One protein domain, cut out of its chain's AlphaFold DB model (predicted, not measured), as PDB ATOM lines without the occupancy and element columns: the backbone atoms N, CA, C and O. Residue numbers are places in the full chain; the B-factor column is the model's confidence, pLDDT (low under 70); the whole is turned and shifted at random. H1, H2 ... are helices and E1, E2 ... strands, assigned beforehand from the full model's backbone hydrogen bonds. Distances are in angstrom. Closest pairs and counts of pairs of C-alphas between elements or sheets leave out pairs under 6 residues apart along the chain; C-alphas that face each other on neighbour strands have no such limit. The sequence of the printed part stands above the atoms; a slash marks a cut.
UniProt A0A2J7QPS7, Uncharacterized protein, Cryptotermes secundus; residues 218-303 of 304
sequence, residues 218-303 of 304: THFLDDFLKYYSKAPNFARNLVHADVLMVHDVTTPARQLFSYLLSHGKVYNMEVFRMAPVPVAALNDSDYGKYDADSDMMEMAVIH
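Overview. This is residues 218 to 303 of the 304 residues of an uncharacterized protein of Cryptotermes secundus (UniProt A0A2J7QPS7). A small antiparallel ribbon, E1 and E2, has the end of helix H2 near it, while residues 232 to 237, residues 242 to 253, of which 253 belongs to H2, and residues 283 to 288 stick out from the rest. Along the 86 printed residues run H1, H2, H3, E1, H4, E2, mixed in class, with under half in named elements. The whole is loose, radius of gyration of the C-alphas 16.0 A, spanning 39 by 36 by 25 A.

Along the chain. H1, residues 218 to 227, starts at C-alpha (171.863, 175.096, 206.489) and is 14.1 A long. H2 is 253 to 262, 14.3 A; H3 264 to 267; E1 269 to 273, 13.1 A; H4 294 to 297; E2 298 to 302, 13.5 A, ending at (166.666, 171.175, 192.697).

Arrangement. In E1 and E2, N 270 and O 301 are 2.8 A apart. The closest C-alphas of H2 and E2, Leu 261 and Ala 300, are 6.6 A apart. H1 and H4 are close but not clearly touching, C-alphas 218 and 296 being 7.9 A apart. In H1 and H2 every O i to N i+4 pair is within hydrogen-bond range; H3 and H4 are too short for one.

Size, cuts and confidence. The printed part has no cut. The links H1 to H2 and E1 to H4 are long. Residues 277 to 296 are under pLDDT 70.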
ATOM      1  N   THR A 218     170.708 175.967 206.220       90.19
ATOM      2  CA  THR A 218     171.863 175.096 206.489       90.19
ATOM      3  C   THR A 218     171.995 174.805 207.976       90.19
ATOM      4  O   THR A 218     171.990 173.642 208.362       90.19
ATOM      5  N   HIS A 219     171.975 175.837 208.821       90.06
ATOM      6  CA  HIS A 219     172.038 175.671 210.273       90.06
ATOM      7  C   HIS A 219     170.841 174.886 210.814       90.06
ATOM      8  O   HIS A 219     171.001 174.033 211.683       90.06
ATOM      9  N   PHE A 220     169.637 175.138 210.286       92.38
ATOM     10  CA  PHE A 220     168.471 174.340 210.652       92.38
ATOM     11  C   PHE A 220     168.679 172.857 210.316       92.38
ATOM     12  O   PHE A 220     168.419 172.013 211.169       92.38
ATOM     13  N   LEU A 221     169.111 172.527 209.093       93.75
ATOM     14  CA  LEU A 221     169.281 171.138 208.658       93.75
ATOM     15  C   LEU A 221     170.383 170.434 209.454       93.75
ATOM     16  O   LEU A 221     170.179 169.289 209.858       93.75
ATOM     17  N   ASP A 222     171.489 171.122 209.735       91.81
ATOM     18  CA  ASP A 222     172.586 170.604 210.555       91.81
ATOM     19  C   ASP A 222     172.113 170.282 211.981       91.81
ATOM     20  O   ASP A 222     172.284 169.154 212.455       91.81
ATOM     21  N   ASP A 223     171.443 171.230 212.649       92.94
ATOM     22  CA  ASP A 223     170.885 171.013 213.989       92.94
ATOM     23  C   ASP A 223     169.817 169.912 213.983       92.94
ATOM     24  O   ASP A 223     169.773 169.067 214.881       92.94
ATOM     25  N   PHE A 224     168.957 169.894 212.961       95.00
ATOM     26  CA  PHE A 224     167.874 168.927 212.836       95.00
ATOM     27  C   PHE A 224     168.408 167.504 212.655       95.00
ATOM     28  O   PHE A 224     167.924 166.588 213.317       95.00
ATOM     29  N   LEU A 225     169.425 167.310 211.812       94.25
ATOM     30  CA  LEU A 225     170.076 166.015 211.599       94.25
ATOM     31  C   LEU A 225     170.912 165.579 212.811       94.25
ATOM     32  O   LEU A 225     170.951 164.388 213.122       94.25
ATOM     33  N   LYS A 226     171.528 166.523 213.540       93.31
ATOM     34  CA  LYS A 226     172.234 166.242 214.803       93.31
ATOM     35  C   LYS A 226     171.265 165.801 215.902       93.31
ATOM     36  O   LYS A 226     171.552 164.848 216.624       93.31
ATOM     37  N   TYR A 227     170.116 166.469 216.021       92.94
ATOM     38  CA  TYR A 227     169.080 166.126 216.997       92.94
ATOM     39  C   TYR A 227     168.372 164.810 216.640       92.94
ATOM     40  O   TYR A 227     168.185 163.944 217.498       92.94
ATOM     41  N   TYR A 228     168.014 164.627 215.367       93.56
ATOM     42  CA  TYR A 228     167.358 163.429 214.847       93.56
ATOM     43  C   TYR A 228     168.339 162.521 214.101       93.56
ATOM     44  O   TYR A 228     168.258 162.364 212.884       93.56
ATOM     45  N   SER A 229     169.199 161.823 214.845       91.00
ATOM     46  CA  SER A 229     170.091 160.799 214.266       91.00
ATOM     47  C   SER A 229     169.336 159.638 213.601       91.00
ATOM     48  O   SER A 229     169.876 158.937 212.745       91.00
ATOM     49  N   LYS A 230     168.069 159.433 213.983       92.00
ATOM     50  CA  LYS A 230     167.132 158.508 213.346       92.00
ATOM     51  C   LYS A 230     165.733 159.120 213.313       92.00
ATOM     52  O   LYS A 230     165.273 159.679 214.310       92.00
ATOM     53  N   ALA A 231     165.031 158.938 212.194       93.19
ATOM     54  CA  ALA A 231     163.638 159.348 212.066       93.19
ATOM     55  C   ALA A 231     162.741 158.661 213.126       93.19
ATOM     56  O   ALA A 231     162.895 157.459 213.384       93.19
ATOM     57  N   PRO A 232     161.788 159.389 213.740       93.75
ATOM     58  CA  PRO A 232     160.804 158.804 214.647       93.75
ATOM     59  C   PRO A 232     159.965 157.695 213.990       93.75
ATOM     60  O   PRO A 232     159.647 157.769 212.809       93.75
ATOM     61  N   ASN A 233     159.526 156.703 214.774       90.25
ATOM     62  CA  ASN A 233     158.877 155.475 214.270       90.25
ATOM     63  C   ASN A 233     157.674 155.695 213.336       90.25
ATOM     64  O   ASN A 233     157.451 154.894 212.437       90.25
ATOM     65  N   PHE A 234     156.890 156.750 213.567       91.81
ATOM     66  CA  PHE A 234     155.694 157.069 212.782       91.81
ATOM     67  C   PHE A 234     155.869 158.314 211.899       91.81
ATOM     68  O   PHE A 234     154.875 158.936 211.529       91.81
ATOM     69  N   ALA A 235     157.114 158.723 211.617       94.25
ATOM     70  CA  ALA A 235     157.387 159.824 210.694       94.25
ATOM     71  C   ALA A 235     156.945 159.455 209.268       94.25
ATOM     72  O   ALA A 235     157.088 158.308 208.838       94.25
ATOM     73  N   ARG A 236     156.387 160.427 208.546       94.62
ATOM     74  CA  ARG A 236     155.908 160.268 207.163       94.62
ATOM     75  C   ARG A 236     156.829 160.923 206.144       94.62
ATOM     76  O   ARG A 236     156.786 160.561 204.974       94.62
ATOM     77  N   ASN A 237     157.632 161.877 206.589       95.06
ATOM     78  CA  ASN A 237     158.661 162.538 205.803       95.06
ATOM     79  C   ASN A 237     160.026 162.076 206.307       95.06
ATOM     80  O   ASN A 237     160.150 161.603 207.435       95.06
ATOM     81  N   LEU A 238     161.050 162.206 205.469       93.62
ATOM     82  CA  LEU A 238     162.421 161.839 205.797       93.62
ATOM     83  C   LEU A 238     163.364 162.916 205.272       93.62
ATOM     84  O   LEU A 238     163.078 163.567 204.268       93.62
ATOM     85  N   VAL A 239     164.496 163.074 205.948       93.50
ATOM     86  CA  VAL A 239     165.620 163.884 205.483       93.50
ATOM     87  C   VAL A 239     166.889 163.051 205.578       93.50
ATOM     88  O   VAL A 239     167.082 162.295 206.533       93.50
ATOM     89  N   HIS A 240     167.740 163.184 204.568       90.06
ATOM     90  CA  HIS A 240     169.015 162.492 204.471       90.06
ATOM     91  C   HIS A 240     170.093 163.492 204.065       90.06
ATOM     92  O   HIS A 240     169.833 164.393 203.270       90.06
ATOM     93  N   ALA A 241     171.289 163.307 204.610       90.81
ATOM     94  CA  ALA A 241     172.486 164.017 204.195       90.81
ATOM     95  C   ALA A 241     173.505 162.997 203.702       90.81
ATOM     96  O   ALA A 241     173.701 161.959 204.337       90.81
ATOM     97  N   ASP A 242     174.125 163.299 202.568       90.56
ATOM     98  CA  ASP A 242     175.170 162.483 201.964       90.56
ATOM     99  C   ASP A 242     176.145 163.384 201.191       90.56
ATOM    100  O   ASP A 242     175.837 164.544 200.897       90.56
ATOM    101  N   VAL A 243     177.324 162.855 200.872       90.31
ATOM    102  CA  VAL A 243     178.398 163.578 200.188       90.31
ATOM    103  C   VAL A 243     178.717 162.891 198.867       90.31
ATOM    104  O   VAL A 243     179.203 161.761 198.828       90.31
ATOM    105  N   LEU A 244     178.505 163.610 197.765       87.81
ATOM    106  CA  LEU A 244     178.922 163.163 196.440       87.81
ATOM    107  C   LEU A 244     180.359 163.616 196.156       87.81
ATOM    108  O   LEU A 244     180.629 164.810 196.035       87.81
ATOM    109  N   MET A 245     181.269 162.655 196.002       89.31
ATOM    110  CA  MET A 245     182.673 162.916 195.673       89.31
ATOM    111  C   MET A 245     182.913 162.768 194.170       89.31
ATOM    112  O   MET A 245     182.629 161.721 193.590       89.31
ATOM    113  N   VAL A 246     183.472 163.806 193.545       84.38
ATOM    114  CA  VAL A 246     183.898 163.782 192.138       84.38
ATOM    115  C   VAL A 246     185.423 163.841 192.089       84.38
ATOM    116  O   VAL A 246     186.029 164.782 192.603       84.38
ATOM    117  N   HIS A 247     186.042 162.822 191.495       86.88
ATOM    118  CA  HIS A 247     187.496 162.716 191.346       86.88
ATOM    119  C   HIS A 247     187.974 163.303 190.010       86.88
ATOM    120  O   HIS A 247     187.174 163.552 189.112       86.88
ATOM    121  N   ASP A 248     189.285 163.531 189.897       86.50
ATOM    122  CA  ASP A 248     189.969 163.931 188.655       86.50
ATOM    123  C   ASP A 248     189.458 165.234 188.009       86.50
ATOM    124  O   ASP A 248     189.572 165.453 186.802       86.50
ATOM    125  N   VAL A 249     188.919 166.142 188.828       86.50
ATOM    126  CA  VAL A 249     188.464 167.463 188.382       86.50
ATOM    127  C   VAL A 249     189.650 168.426 188.355       86.50
ATOM    128  O   VAL A 249     190.276 168.700 189.375       86.50
ATOM    129  N   THR A 250     189.948 168.987 187.184       90.19
ATOM    130  CA  THR A 250     191.004 170.004 187.013       90.19
ATOM    131  C   THR A 250     190.599 171.384 187.539       90.19
ATOM    132  O   THR A 250     191.446 172.249 187.751       90.19
ATOM    133  N   THR A 251     189.298 171.598 187.746       89.56
ATOM    134  CA  THR A 251     188.717 172.858 188.223       89.56
ATOM    135  C   THR A 251     188.720 172.916 189.756       89.56
ATOM    136  O   THR A 251     188.206 171.995 190.393       89.56
ATOM    137  N   PRO A 252     189.228 173.995 190.381       90.19
ATOM    138  CA  PRO A 252     189.161 174.177 191.829       90.19
ATOM    139  C   PRO A 252     187.721 174.153 192.367       90.19
ATOM    140  O   PRO A 252     186.828 174.759 191.774       90.19
ATOM    141  N   ALA A 253     187.514 173.547 193.542       86.00
ATOM    142  CA  ALA A 253     186.188 173.378 194.156       86.00
ATOM    143  C   ALA A 253     185.388 174.688 194.259       86.00
ATOM    144  O   ALA A 253     184.206 174.723 193.930       86.00
ATOM    145  N   ARG A 254     186.048 175.792 194.634       86.31
ATOM    146  CA  ARG A 254     185.404 177.108 194.731       86.31
ATOM    147  C   ARG A 254     184.892 177.619 193.386       86.31
ATOM    148  O   ARG A 254     183.795 178.156 193.317       86.31
ATOM    149  N   GLN A 255     185.666 177.432 192.316       90.12
ATOM    150  CA  GLN A 255     185.242 177.840 190.975       90.12
ATOM    151  C   GLN A 255     184.051 177.006 190.505       90.12
ATOM    152  O   GLN A 255     183.107 177.564 189.954       90.12
ATOM    153  N   LEU A 256     184.065 175.697 190.779       86.75
ATOM    154  CA  LEU A 256     182.936 174.817 190.488       86.75
ATOM    155  C   LEU A 256     181.680 175.239 191.267       86.75
ATOM    156  O   LEU A 256     180.610 175.353 190.679       86.75
ATOM    157  N   PHE A 257     181.813 175.539 192.560       86.12
ATOM    158  CA  PHE A 257     180.707 176.013 193.393       86.12
ATOM    159  C   PHE A 257     180.115 177.331 192.871       86.12
ATOM    160  O   PHE A 257     178.916 177.409 192.602       86.12
ATOM    161  N   SER A 258     180.950 178.347 192.622       88.81
ATOM    162  CA  SER A 258     180.495 179.622 192.049       88.81
ATOM    163  C   SER A 258     179.875 179.452 190.656       88.81
ATOM    164  O   SER A 258     178.917 180.151 190.309       88.81
ATOM    165  N   TYR A 259     180.391 178.519 189.851       89.06
ATOM    166  CA  TYR A 259     179.814 178.185 188.553       89.06
ATOM    167  C   TYR A 259     178.401 177.606 188.702       89.06
ATOM    168  O   TYR A 259     177.481 178.107 188.058       89.06
ATOM    169  N   LEU A 260     178.200 176.629 189.594       86.50
ATOM    170  CA  LEU A 260     176.884 176.034 189.859       86.50
ATOM    171  C   LEU A 260     175.865 177.081 190.328       86.50
ATOM    172  O   LEU A 260     174.755 177.132 189.802       86.50
ATOM    173  N   LEU A 261     176.258 177.972 191.243       87.81
ATOM    174  CA  LEU A 261     175.385 179.045 191.730       87.81
ATOM    175  C   LEU A 261     175.003 180.047 190.628       87.81
ATOM    176  O   LEU A 261     173.862 180.497 190.558       87.81
ATOM    177  N   SER A 262     175.937 180.384 189.735       89.31
ATOM    178  CA  SER A 262     175.680 181.322 188.627       89.31
ATOM    179  C   SER A 262     174.933 180.693 187.444       89.31
ATOM    180  O   SER A 262     174.302 181.416 186.673       89.31
ATOM    181  N   HIS A 263     174.954 179.363 187.319       89.38
ATOM    182  CA  HIS A 263     174.339 178.614 186.218       89.38
ATOM    183  C   HIS A 263     173.185 177.709 186.673       89.38
ATOM    184  O   HIS A 263     172.770 176.833 185.918       89.38
ATOM    185  N   GLY A 264     172.611 177.938 187.860       85.50
ATOM    186  CA  GLY A 264     171.587 177.062 188.444       85.50
ATOM    187  C   GLY A 264     170.410 176.755 187.508       85.50
ATOM    188  O   GLY A 264     169.987 175.608 187.397       85.50
ATOM    189  N   LYS A 265     169.961 177.737 186.714       86.88
ATOM    190  CA  LYS A 265     168.873 177.555 185.732       86.88
ATOM    191  C   LYS A 265     169.155 176.479 184.678       86.88
ATOM    192  O   LYS A 265     168.216 175.849 184.206       86.88
ATOM    193  N   VAL A 266     170.421 176.262 184.311       90.94
ATOM    194  CA  VAL A 266     170.829 175.210 183.358       90.94
ATOM    195  C   VAL A 266     170.576 173.818 183.942       90.94
ATOM    196  O   VAL A 266     170.289 172.881 183.204       90.94
ATOM    197  N   TYR A 267     170.631 173.700 185.269       86.81
ATOM    198  CA  TYR A 267     170.493 172.452 186.017       86.81
ATOM    199  C   TYR A 267     169.145 172.323 186.736       86.81
ATOM    200  O   TYR A 267     169.011 171.485 187.623       86.81
ATOM    201  N   ASN A 268     168.160 173.159 186.386       87.25
ATOM    202  CA  ASN A 268     166.877 173.248 187.090       87.25
ATOM    203  C   ASN A 268     167.034 173.490 188.610       87.25
ATOM    204  O   ASN A 268     166.262 172.981 189.422       87.25
ATOM    205  N   MET A 269     168.066 174.250 188.987       88.44
ATOM    206  CA  MET A 269     168.344 174.657 190.361       88.44
ATOM    207  C   MET A 269     167.854 176.080 190.635       88.44
ATOM    208  O   MET A 269     168.016 176.990 189.815       88.44
ATOM    209  N   GLU A 270     167.353 176.286 191.846       87.94
ATOM    210  CA  GLU A 270     167.063 177.583 192.446       87.94
ATOM    211  C   GLU A 270     168.084 177.892 193.547       87.94
ATOM    212  O   GLU A 270     168.429 177.023 194.347       87.94
ATOM    213  N   VAL A 271     168.587 179.129 193.591       85.62
ATOM    214  CA  VAL A 271     169.583 179.553 194.585       85.62
ATOM    215  C   VAL A 271     168.908 180.338 195.703       85.62
ATOM    216  O   VAL A 271     168.368 181.422 195.479       85.62
ATOM    217  N   PHE A 272     169.006 179.814 196.920       85.44
ATOM    218  CA  PHE A 272     168.524 180.438 198.142       85.44
ATOM    219  C   PHE A 272     169.644 181.211 198.820       85.44
ATOM    220  O   PHE A 272     170.715 180.663 199.073       85.44
ATOM    221  N   ARG A 273     169.371 182.477 199.152       85.88
ATOM    222  CA  ARG A 273     170.264 183.330 199.943       85.88
ATOM    223  C   ARG A 273     169.755 183.422 201.376       85.88
ATOM    224  O   ARG A 273     168.606 183.797 201.611       85.88
ATOM    225  N   MET A 274     170.621 183.099 202.322       86.38
ATOM    226  CA  MET A 274     170.357 183.078 203.756       86.38
ATOM    227  C   MET A 274     170.908 184.344 204.412       86.38
ATOM    228  O   MET A 274     171.899 184.922 203.965       86.38
ATOM    229  N   ALA A 275     170.254 184.796 205.478       84.38
ATOM    230  CA  ALA A 275     170.759 185.892 206.283       84.38
ATOM    231  C   ALA A 275     171.940 185.409 207.151       84.38
ATOM    232  O   ALA A 275     171.913 184.272 207.642       84.38
ATOM    233  N   PRO A 276     172.948 186.265 207.397       73.94
ATOM    234  CA  PRO A 276     174.012 185.964 208.347       73.94
ATOM    235  C   PRO A 276     173.429 185.668 209.733       73.94
ATOM    236  O   PRO A 276     172.592 186.429 210.225       73.94
ATOM    237  N   VAL A 277     173.891 184.602 210.389       64.00
ATOM    238  CA  VAL A 277     173.557 184.354 211.799       64.00
ATOM    239  C   VAL A 277     174.373 185.326 212.659       64.00
ATOM    240  O   VAL A 277     175.603 185.326 212.564       64.00
ATOM    241  N   PRO A 278     173.750 186.181 213.492       57.31
ATOM    242  CA  PRO A 278     174.497 187.055 214.385       57.31
ATOM    243  C   PRO A 278     175.296 186.224 215.394       57.31
ATOM    244  O   PRO A 278     174.724 185.434 216.140       57.31
ATOM    245  N   VAL A 279     176.609 186.459 215.466       50.28
ATOM    246  CA  VAL A 279     177.567 185.737 216.333       50.28
ATOM    247  C   VAL A 279     177.136 185.704 217.812       50.28
ATOM    248  O   VAL A 279     177.460 184.770 218.534       50.28
ATOM    249  N   ALA A 280     176.328 186.668 218.267       46.03
ATOM    250  CA  ALA A 280     175.796 186.714 219.632       46.03
ATOM    251  C   ALA A 280     174.825 185.564 219.989       46.03
ATOM    252  O   ALA A 280     174.606 185.318 221.174       46.03
ATOM    253  N   ALA A 281     174.249 184.869 219.001       47.66
ATOM    254  CA  ALA A 281     173.404 183.690 219.212       47.66
ATOM    255  C   ALA A 281     174.207 182.381 219.363       47.66
ATOM    256  O   ALA A 281     173.638 181.369 219.753       47.66
ATOM    257  N   LEU A 282     175.520 182.405 219.093       50.19
ATOM    258  CA  LEU A 282     176.411 181.235 219.102       50.19
ATOM    259  C   LEU A 282     177.135 181.029 220.449       50.19
ATOM    260  O   LEU A 282     178.067 180.239 220.537       50.19
ATOM    261  N   ASN A 283     176.737 181.754 221.500       38.94
ATOM    262  CA  ASN A 283     177.431 181.756 222.796       38.94
ATOM    263  C   ASN A 283     177.091 180.564 223.716       38.94
ATOM    264  O   ASN A 283     177.514 180.578 224.872       38.94
ATOM    265  N   ASP A 284     176.367 179.547 223.240       42.69
ATOM    266  CA  ASP A 284     176.254 178.271 223.957       42.69
ATOM    267  C   ASP A 284     177.420 177.368 223.521       42.69
ATOM    268  O   ASP A 284     177.634 177.096 222.339       42.69
ATOM    269  N   SER A 285     178.258 177.008 224.486       45.25
ATOM    270  CA  SER A 285     179.688 176.723 224.342       45.25
ATOM    271  C   SER A 285     180.054 175.367 223.712       45.25
ATOM    272  O   SER A 285     180.792 174.596 224.325       45.25
ATOM    273  N   ASP A 286     179.578 175.077 222.499       41.72
ATOM    274  CA  ASP A 286     180.017 173.905 221.710       41.72
ATOM    275  C   ASP A 286     180.116 174.159 220.190       41.72
ATOM    276  O   ASP A 286     180.532 173.288 219.429       41.72
ATOM    277  N   TYR A 287     179.774 175.358 219.708       43.53
ATOM    278  CA  TYR A 287     179.890 175.666 218.283       43.53
ATOM    279  C   TYR A 287     181.297 176.176 217.971       43.53
ATOM    280  O   TYR A 287     181.694 177.282 218.342       43.53
ATOM    281  N   GLY A 288     182.069 175.327 217.289       40.09
ATOM    282  CA  GLY A 288     183.341 175.701 216.690       40.09
ATOM    283  C   GLY A 288     183.201 176.985 215.873       40.09
ATOM    284  O   GLY A 288     182.153 177.277 215.304       40.09
ATOM    285  N   LYS A 289     184.270 177.777 215.854       35.81
ATOM    286  CA  LYS A 289     184.380 179.033 215.117       35.81
ATOM    287  C   LYS A 289     184.120 178.782 213.625       35.81
ATOM    288  O   LYS A 289     185.045 178.436 212.899       35.81
ATOM    289  N   TYR A 290     182.876 178.923 213.175       44.09
ATOM    290  CA  TYR A 290     182.571 178.990 211.752       44.09
ATOM    291  C   TYR A 290     183.139 180.317 211.264       44.09
ATOM    292  O   TYR A 290     182.638 181.386 211.626       44.09
ATOM    293  N   ASP A 291     184.236 180.256 210.512       39.78
ATOM    294  CA  ASP A 291     184.686 181.411 209.754       39.78
ATOM    295  C   ASP A 291     183.512 181.849 208.874       39.78
ATOM    296  O   ASP A 291     182.886 181.043 208.184       39.78
ATOM    297  N   ALA A 292     183.155 183.127 208.986       43.16
ATOM    298  CA  ALA A 292     182.058 183.751 208.263       43.16
ATOM    299  C   ALA A 292     182.430 183.934 206.783       43.16
ATOM    300  O   ALA A 292     182.425 185.050 206.262       43.16
ATOM    301  N   ASP A 293     182.791 182.844 206.111       47.72
ATOM    302  CA  ASP A 293     182.911 182.823 204.669       47.72
ATOM    303  C   ASP A 293     181.512 183.000 204.076       47.72
ATOM    304  O   ASP A 293     180.558 182.290 204.407       47.72
ATOM    305  N   SER A 294     181.396 183.980 203.179       50.22
ATOM    306  CA  SER A 294     180.177 184.328 202.436       50.22
ATOM    307  C   SER A 294     179.532 183.131 201.718       50.22
ATOM    308  O   SER A 294     178.361 183.203 201.350       50.22
ATOM    309  N   ASP A 295     180.285 182.046 201.534       50.19
ATOM    310  CA  ASP A 295     179.901 180.844 200.797       50.19
ATOM    311  C   ASP A 295     178.923 179.949 201.603       50.19
ATOM    312  O   ASP A 295     178.173 179.176 201.014       50.19
ATOM    313  N   MET A 296     178.832 180.111 202.933       59.41
ATOM    314  CA  MET A 296     177.863 179.402 203.801       59.41
ATOM    315  C   MET A 296     176.444 180.000 203.775       59.41
ATOM    316  O   MET A 296     175.536 179.493 204.437       59.41
ATOM    317  N   MET A 297     176.245 181.109 203.055       75.94
ATOM    318  CA  MET A 297     174.961 181.818 202.998       75.94
ATOM    319  C   MET A 297     174.143 181.482 201.753       75.94
ATOM    320  O   MET A 297     173.055 182.029 201.586       75.94
ATOM    321  N   GLU A 298     174.627 180.597 200.885       75.88
ATOM    322  CA  GLU A 298     173.928 180.228 199.657       75.88
ATOM    323  C   GLU A 298     173.750 178.712 199.553       75.88
ATOM    324  O   GLU A 298     174.647 177.935 199.866       75.88
ATOM    325  N   MET A 299     172.567 178.285 199.113       82.31
ATOM    326  CA  MET A 299     172.244 176.886 198.836       82.31
ATOM    327  C   MET A 299     171.571 176.796 197.469       82.31
ATOM    328  O   MET A 299     170.659 177.568 197.183       82.31
ATOM    329  N   ALA A 300     171.992 175.842 196.640       77.62
ATOM    330  CA  ALA A 300     171.282 175.485 195.417       77.62
ATOM    331  C   ALA A 300     170.330 174.313 195.694       77.62
ATOM    332  O   ALA A 300     170.744 173.296 196.248       77.62
ATOM    333  N   VAL A 301     169.068 174.454 195.298       80.31
ATOM    334  CA  VAL A 301     168.019 173.443 195.467       80.31
ATOM    335  C   VAL A 301     167.502 173.025 194.100       80.31
ATOM    336  O   VAL A 301     167.219 173.878 193.267       80.31
ATOM    337  N   ILE A 302     167.345 171.721 193.878       79.00
ATOM    338  CA  ILE A 302     166.666 171.175 192.697       79.00
ATOM    339  C   ILE A 302     165.236 170.807 193.093       79.00
ATOM    340  O   ILE A 302     165.037 170.070 194.060       79.00
ATOM    341  N   HIS A 303     164.257 171.277 192.321       74.25
ATOM    342  CA  HIS A 303     162.864 170.836 192.426       74.25
ATOM    343  C   HIS A 303     162.627 169.701 191.423       74.25
ATOM    344  O   HIS A 303     162.921 169.871 190.237       74.25
TER     345      HIS A 303